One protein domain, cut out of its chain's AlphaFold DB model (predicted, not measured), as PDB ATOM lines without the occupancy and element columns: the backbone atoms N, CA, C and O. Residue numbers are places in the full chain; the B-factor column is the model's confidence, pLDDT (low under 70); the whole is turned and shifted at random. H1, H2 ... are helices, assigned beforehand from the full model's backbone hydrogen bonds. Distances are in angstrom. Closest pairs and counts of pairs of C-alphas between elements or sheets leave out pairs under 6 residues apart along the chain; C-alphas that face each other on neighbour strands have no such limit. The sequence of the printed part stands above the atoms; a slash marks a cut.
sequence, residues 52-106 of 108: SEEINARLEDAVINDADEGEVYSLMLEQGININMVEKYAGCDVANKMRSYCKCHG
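AT A GLANCE: This is residues 52 to 106 of the 108 residues of an uncharacterized protein of Firmicutes bacterium AM31-12AC (UniProt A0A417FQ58). Two helical hairpins, H1 with H2 and H3 with H4, pack together into a small rounded body in which the four helices form a ring. The two longest helices, H1 and H4, lie on opposite sides, and the shorter H2 and H3 bridge between them. The printed part has 55 residues, with four named helices in the order H1, H2, H3, H4 and no named strand, an all helix class. It is compact, with a radius of gyration of the C-alphas of 10.2 A and spans of 25 by 23 by 20 A.

HOW THE PARTS SIT: H1, residues 52 to 64, touches H2, residues 69 to 78, with its residues 58 to 63 alone; the closest C-alphas, of Ala 62 and Glu 69, are 6.1 A apart. This hairpin has a steep tilt of 39 degrees, opposite ways. With residues 52 to 56 alone, H1 touches H3, residues 83 to 90, about perpendicular at 88 degrees; the closest C-alphas are those of Ser 52 and Tyr 89, 4.7 A. H3 touches H4, residues 92 to 104, in the second hairpin, at a shallow tilt of 32 degrees, opposite ways; the closest C-alphas, of Glu 87 and Ala 95, are 4.9 A apart. H4 touches H2 with residues 98 to 102 alone, about perpendicular at 84 degrees, and the closest C-alphas, of Tyr 73 and Met 98, are 6.1 A apart. The helix packing is mostly crossed. H1 and H4 are apart, while H2 and H3 are near each other, with 8.2 A between their closest C-alphas. In H1, H2, H3 and H4 every O i to N i+4 pair is within hydrogen-bond range.

IN THESE COORDINATES: H1 begins at C-alpha 52 (340.116, 410.173, 262.057) and measures 18.3 A from first to last C-alpha. H4 measures 18.1 A and ends at C-alpha 104 (316.690, 415.926, 269.362). H2 measures 14.5 A, from C-alpha 69 (328.369, 410.353, 273.915), and H3 9.9 A.

THE WHOLE: The two C-alphas farthest apart, of Glu 53 and Gly 106, are 27.5 A apart. The printed part has no cut, and the three links between the helices are tight. The mean pLDDT of the printed part is 94.2, and no printed residue is under 70.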
ATOM      1  N   SER A  52     340.633 411.520 261.814       97.69
ATOM      2  CA  SER A  52     340.116 410.173 262.057       97.69
ATOM      3  C   SER A  52     340.558 409.672 263.427       97.69
ATOM      4  O   SER A  52     339.723 409.162 264.172       97.69
ATOM      5  N   GLU A  53     341.831 409.835 263.786       97.75
ATOM      6  CA  GLU A  53     342.326 409.492 265.124       97.75
ATOM      7  C   GLU A  53     341.649 410.350 266.204       97.75
ATOM      8  O   GLU A  53     341.091 409.801 267.151       97.75
ATOM      9  N   GLU A  54     341.599 411.672 266.022       97.19
ATOM     10  CA  GLU A  54     341.036 412.615 266.999       97.19
ATOM     11  C   GLU A  54     339.563 412.324 267.322       97.19
ATOM     12  O   GLU A  54     339.170 412.271 268.489       97.19
ATOM     13  N   ILE A  55     338.725 412.112 266.300       96.50
ATOM     14  CA  ILE A  55     337.293 411.852 266.508       96.50
ATOM     15  C   ILE A  55     337.086 410.509 267.208       96.50
ATOM     16  O   ILE A  55     336.300 410.429 268.153       96.50
ATOM     17  N   ASN A  56     337.784 409.460 266.772       95.50
ATOM     18  CA  ASN A  56     337.626 408.138 267.378       95.50
ATOM     19  C   ASN A  56     338.145 408.118 268.819       95.50
ATOM     20  O   ASN A  56     337.460 407.577 269.683       95.50
ATOM     21  N   ALA A  57     339.270 408.778 269.108       95.88
ATOM     22  CA  ALA A  57     339.821 408.863 270.458       95.88
ATOM     23  C   ALA A  57     338.833 409.493 271.451       95.88
ATOM     24  O   ALA A  57     338.676 408.994 272.561       95.88
ATOM     25  N   ARG A  58     338.109 410.547 271.052       95.19
ATOM     26  CA  ARG A  58     337.075 411.172 271.899       95.19
ATOM     27  C   ARG A  58     335.902 410.245 272.190       95.19
ATOM     28  O   ARG A  58     335.393 410.225 273.307       95.19
ATOM     29  N   LEU A  59     335.452 409.505 271.180       93.50
ATOM     30  CA  LEU A  59     334.343 408.565 271.330       93.50
ATOM     31  C   LEU A  59     334.754 407.364 272.189       93.50
ATOM     32  O   LEU A  59     333.985 406.925 273.038       93.50
ATOM     33  N   GLU A  60     335.973 406.856 272.007       94.31
ATOM     34  CA  GLU A  60     336.537 405.789 272.834       94.31
ATOM     35  C   GLU A  60     336.730 406.231 274.287       94.31
ATOM     36  O   GLU A  60     336.373 405.488 275.201       94.31
ATOM     37  N   ASP A  61     337.229 407.448 274.514       93.00
ATOM     38  CA  ASP A  61     337.385 408.014 275.855       93.00
ATOM     39  C   ASP A  61     336.042 408.101 276.589       93.00
ATOM     40  O   ASP A  61     335.955 407.719 277.756       93.00
ATOM     41  N   ALA A  62     334.968 408.489 275.894       91.94
ATOM     42  CA  ALA A  62     333.636 408.508 276.486       91.94
ATOM     43  C   ALA A  62     333.143 407.115 276.892       91.94
ATOM     44  O   ALA A  62     332.555 406.962 277.959       91.94
ATOM     45  N   VAL A  63     333.448 406.080 276.106       90.31
ATOM     46  CA  VAL A  63     333.141 404.691 276.480       90.31
ATOM     47  C   VAL A  63     333.957 404.250 277.698       90.31
ATOM     48  O   VAL A  63     333.425 403.585 278.586       90.31
ATOM     49  N   ILE A  64     335.245 404.601 277.757       91.38
ATOM     50  CA  ILE A  64     336.149 404.214 278.852       91.38
ATOM     51  C   ILE A  64     335.767 404.910 280.162       91.38
ATOM     52  O   ILE A  64     335.797 404.280 281.222       91.38
ATOM     53  N   ASN A  65     335.408 406.190 280.091       90.06
ATOM     54  CA  ASN A  65     335.098 407.025 281.249       90.06
ATOM     55  C   ASN A  65     333.598 407.071 281.592       90.06
ATOM     56  O   ASN A  65     333.223 407.822 282.490       90.06
ATOM     57  N   ASP A  66     332.760 406.276 280.912       88.75
ATOM     58  CA  ASP A  66     331.291 406.253 281.061       88.75
ATOM     59  C   ASP A  66     330.660 407.654 280.913       88.75
ATOM     60  O   ASP A  66     329.729 408.027 281.629       88.75
ATOM     61  N   ALA A  67     331.213 408.461 280.004       88.44
ATOM     62  CA  ALA A  67     330.703 409.788 279.681       88.44
ATOM     63  C   ALA A  67     329.599 409.711 278.617       88.44
ATOM     64  O   ALA A  67     329.576 408.814 277.771       88.44
ATOM     65  N   ASP A  68     328.682 410.679 278.643       89.44
ATOM     66  CA  ASP A  68     327.593 410.754 277.673       89.44
ATOM     67  C   ASP A  68     328.147 411.098 276.277       89.44
ATOM     68  O   ASP A  68     328.697 412.177 276.043       89.44
ATOM     69  N   GLU A  69     327.975 410.181 275.323       87.75
ATOM     70  CA  GLU A  69     328.369 410.353 273.915       87.75
ATOM     71  C   GLU A  69     327.759 411.632 273.295       87.75
ATOM     72  O   GLU A  69     328.357 412.280 272.437       87.75
ATOM     73  N   GLY A  70     326.582 412.050 273.760       90.19
ATOM     74  CA  GLY A  70     325.922 413.298 273.399       90.19
ATOM     75  C   GLY A  70     326.648 414.567 273.853       90.19
ATOM     76  O   GLY A  70     326.703 415.556 273.112       90.19
ATOM     77  N   GLU A  71     327.248 414.544 275.043       90.75
ATOM     78  CA  GLU A  71     328.102 415.641 275.510       90.75
ATOM     79  C   GLU A  71     329.347 415.758 274.627       90.75
ATOM     80  O   GLU A  71     329.718 416.867 274.239       90.75
ATOM     81  N   VAL A  72     329.922 414.627 274.195       93.88
ATOM     82  CA  VAL A  72     331.034 414.615 273.228       93.88
ATOM     83  C   VAL A  72     330.630 415.294 271.923       93.88
ATOM     84  O   VAL A  72     331.350 416.167 271.438       93.88
ATOM     85  N   TYR A  73     329.461 414.960 271.369       94.56
ATOM     86  CA  TYR A  73     328.965 415.596 270.146       94.56
ATOM     87  C   TYR A  73     328.759 417.105 270.295       94.56
ATOM     88  O   TYR A  73     329.054 417.861 269.367       94.56
ATOM     89  N   SER A  74     328.283 417.553 271.456       93.62
ATOM     90  CA  SER A  74     328.094 418.978 271.741       93.62
ATOM     91  C   SER A  74     329.435 419.717 271.789       93.62
ATOM     92  O   SER A  74     329.590 420.745 271.132       93.62
ATOM     93  N   LEU A  75     330.433 419.144 272.471       93.94
ATOM     94  CA  LEU A  75     331.794 419.689 272.543       93.94
ATOM     95  C   LEU A  75     332.484 419.716 271.174       93.94
ATOM     96  O   LEU A  75     333.200 420.663 270.852       93.94
ATOM     97  N   MET A  76     332.268 418.691 270.346       95.44
ATOM     98  CA  MET A  76     332.781 418.658 268.976       95.44
ATOM     99  C   MET A  76     332.219 419.812 268.139       95.44
ATOM    100  O   MET A  76     332.990 420.496 267.466       95.44
ATOM    101  N   LEU A  77     330.909 420.077 268.217       94.94
ATOM    102  CA  LEU A  77     330.289 421.207 267.517       94.94
ATOM    103  C   LEU A  77     330.801 422.557 268.013       94.94
ATOM    104  O   LEU A  77     331.088 423.423 267.190       94.94
ATOM    105  N   GLU A  78     330.934 422.725 269.330       92.88
ATOM    106  CA  GLU A  78     331.470 423.950 269.935       92.88
ATOM    107  C   GLU A  78     332.889 424.256 269.429       92.88
ATOM    108  O   GLU A  78     333.223 425.403 269.151       92.88
ATOM    109  N   GLN A  79     333.704 423.220 269.217       93.69
ATOM    110  CA  GLN A  79     335.053 423.338 268.658       93.69
ATOM    111  C   GLN A  79     335.091 423.439 267.122       93.69
ATOM    112  O   GLN A  79     336.167 423.508 266.533       93.69
ATOM    113  N   GLY A  80     333.934 423.446 266.453       95.31
ATOM    114  CA  GLY A  80     333.826 423.570 264.997       95.31
ATOM    115  C   GLY A  80     333.911 422.252 264.218       95.31
ATOM    116  O   GLY A  80     333.816 422.270 262.986       95.31
ATOM    117  N   ILE A  81     334.019 421.104 264.899       96.94
ATOM    118  CA  ILE A  81     333.993 419.772 264.283       96.94
ATOM    119  C   ILE A  81     332.540 419.416 263.954       96.94
ATOM    120  O   ILE A  81     331.767 418.934 264.783       96.94
ATOM    121  N   ASN A  82     332.148 419.688 262.712       95.62
ATOM    122  CA  ASN A  82     330.776 419.505 262.243       95.62
ATOM    123  C   ASN A  82     330.493 418.077 261.736       95.62
ATOM    124  O   ASN A  82     331.398 417.278 261.500       95.62
ATOM    125  N   ILE A  83     329.211 417.776 261.490       96.88
ATOM    126  CA  ILE A  83     328.771 416.450 261.019       96.88
ATOM    127  C   ILE A  83     329.466 416.025 259.720       96.88
ATOM    128  O   ILE A  83     329.739 414.841 259.555       96.88
ATOM    129  N   ASN A  84     329.763 416.950 258.802       96.88
ATOM    130  CA  ASN A  84     330.407 416.585 257.538       96.88
ATOM    131  C   ASN A  84     331.845 416.100 257.772       96.88
ATOM    132  O   ASN A  84     332.281 415.165 257.106       96.88
ATOM    133  N   MET A  85     332.562 416.692 258.734       97.44
ATOM    134  CA  MET A  85     333.875 416.191 259.156       97.44
ATOM    135  C   MET A  85     333.738 414.803 259.790       97.44
ATOM    136  O   MET A  85     334.469 413.888 259.424       97.44
ATOM    137  N   VAL A  86     332.755 414.603 260.673       97.19
ATOM    138  CA  VAL A  86     332.508 413.288 261.292       97.19
ATOM    139  C   VAL A  86     332.172 412.224 260.250       97.19
ATOM    140  O   VAL A  86     332.723 411.129 260.289       97.19
ATOM    141  N   GLU A  87     331.336 412.544 259.268       98.00
ATOM    142  CA  GLU A  87     331.011 411.637 258.166       98.00
ATOM    143  C   GLU A  87     332.250 411.291 257.335       98.00
ATOM    144  O   GLU A  87     332.477 410.122 257.025       98.00
ATOM    145  N   LYS A  88     333.081 412.295 257.033       97.94
ATOM    146  CA  LYS A  88     334.316 412.142 256.259       97.94
ATOM    147  C   LYS A  88     335.357 411.268 256.966       97.94
ATOM    148  O   LYS A  88     336.008 410.475 256.292       97.94
ATOM    149  N   TYR A  89     335.522 411.411 258.283       97.69
ATOM    150  CA  TYR A  89     336.652 410.830 259.023       97.69
ATOM    151  C   TYR A  89     336.296 409.660 259.953       97.69
ATOM    152  O   TYR A  89     337.163 408.827 260.219       97.69
ATOM    153  N   ALA A  90     335.050 409.559 260.422       95.81
ATOM    154  CA  ALA A  90     334.563 408.486 261.302       95.81
ATOM    155  C   ALA A  90     333.421 407.656 260.679       95.81
ATOM    156  O   ALA A  90     333.031 406.617 261.212       95.81
ATOM    157  N   GLY A  91     332.907 408.079 259.520       97.00
ATOM    158  CA  GLY A  91     331.928 407.339 258.731       97.00
ATOM    159  C   GLY A  91     330.469 407.701 259.018       97.00
ATOM    160  O   GLY A  91     330.116 408.359 260.001       97.00
ATOM    161  N   CYS A  92     329.591 407.249 258.119       96.75
ATOM    162  CA  CYS A  92     328.183 407.645 258.092       96.75
ATOM    163  C   CYS A  92     327.399 407.242 259.345       96.75
ATOM    164  O   CYS A  92     326.498 407.970 259.757       96.75
ATOM    165  N   ASP A  93     327.714 406.102 259.959       95.50
ATOM    166  CA  ASP A  93     326.972 405.614 261.126       95.50
ATOM    167  C   ASP A  93     327.167 406.538 262.333       95.50
ATOM    168  O   ASP A  93     326.190 406.944 262.965       95.50
ATOM    169  N   VAL A  94     328.412 406.942 262.600       94.38
ATOM    170  CA  VAL A  94     328.750 407.904 263.660       94.38
ATOM    171  C   VAL A  94     328.126 409.265 263.353       94.38
ATOM    172  O   VAL A  94     327.445 409.851 264.195       94.38
ATOM    173  N   ALA A  95     328.251 409.732 262.110       96.81
ATOM    174  CA  ALA A  95     327.650 410.989 261.679       96.81
ATOM    175  C   ALA A  95     326.120 411.005 261.839       96.81
ATOM    176  O   ALA A  95     325.539 412.023 262.220       96.81
ATOM    177  N   ASN A  96     325.445 409.882 261.590       96.50
ATOM    178  CA  ASN A  96     323.998 409.754 261.759       96.50
ATOM    179  C   ASN A  96     323.574 409.745 263.231       96.50
ATOM    180  O   ASN A  96     322.532 410.327 263.558       96.50
ATOM    181  N   LYS A  97     324.367 409.132 264.119       93.81
ATOM    182  CA  LYS A  97     324.152 409.211 265.572       93.81
ATOM    183  C   LYS A  97     324.263 410.652 266.054       93.81
ATOM    184  O   LYS A  97     323.300 411.163 266.627       93.81
ATOM    185  N   MET A  98     325.361 411.327 265.710       95.06
ATOM    186  CA  MET A  98     325.573 412.744 266.013       95.06
ATOM    187  C   MET A  98     324.410 413.596 265.491       95.06
ATOM    188  O   MET A  98     323.777 414.328 266.245       95.06
ATOM    189  N   ARG A  99     324.044 413.444 264.212       95.94
ATOM    190  CA  ARG A  99     322.933 414.181 263.589       95.94
ATOM    191  C   ARG A  99     321.611 413.982 264.325       95.94
ATOM    192  O   ARG A  99     320.855 414.940 264.482       95.94
ATOM    193  N   SER A 100     321.313 412.752 264.734       94.31
ATOM    194  CA  SER A 100     320.084 412.430 265.465       94.31
ATOM    195  C   SER A 100     320.088 413.073 266.848       94.31
ATOM    196  O   SER A 100     319.108 413.718 267.215       94.31
ATOM    197  N   TYR A 101     321.207 412.976 267.571       93.25
ATOM    198  CA  TYR A 101     321.380 413.621 268.868       93.25
ATOM    199  C   TYR A 101     321.180 415.138 268.768       93.25
ATOM    200  O   TYR A 101     320.325 415.691 269.457       93.25
ATOM    201  N   CYS A 102     321.893 415.797 267.853       92.25
ATOM    202  CA  CYS A 102     321.841 417.247 267.697       92.25
ATOM    203  C   CYS A 102     320.430 417.755 267.372       92.25
ATOM    204  O   CYS A 102     319.991 418.744 267.953       92.25
ATOM    205  N   LYS A 103     319.681 417.051 266.510       93.19
ATOM    206  CA  LYS A 103     318.283 417.399 266.201       93.19
ATOM    207  C   LYS A 103     317.354 417.240 267.401       93.19
ATOM    208  O   LYS A 103     316.497 418.089 267.623       93.19
ATOM    209  N   CYS A 104     317.509 416.163 268.172       91.88
ATOM    210  CA  CYS A 104     316.690 415.926 269.362       91.88
ATOM    211  C   CYS A 104     316.910 416.988 270.451       91.88
ATOM    212  O   CYS A 104     315.991 417.255 271.222       91.88
ATOM    213  N   HIS A 105     318.093 417.605 270.488       90.44
ATOM    214  CA  HIS A 105     318.489 418.578 271.510       90.44
ATOM    215  C   HIS A 105     318.501 420.035 271.012       90.44
ATOM    216  O   HIS A 105     318.874 420.929 271.766       90.44
ATOM    217  N   GLY A 106     318.072 420.300 269.770       89.25
ATOM    218  CA  GLY A 106     317.991 421.659 269.213       89.25
ATOM    219  C   GLY A 106     319.348 422.315 268.936       89.25
ATOM    220  O   GLY A 106     319.439 423.540 268.922       89.25
TER     221      GLY A 106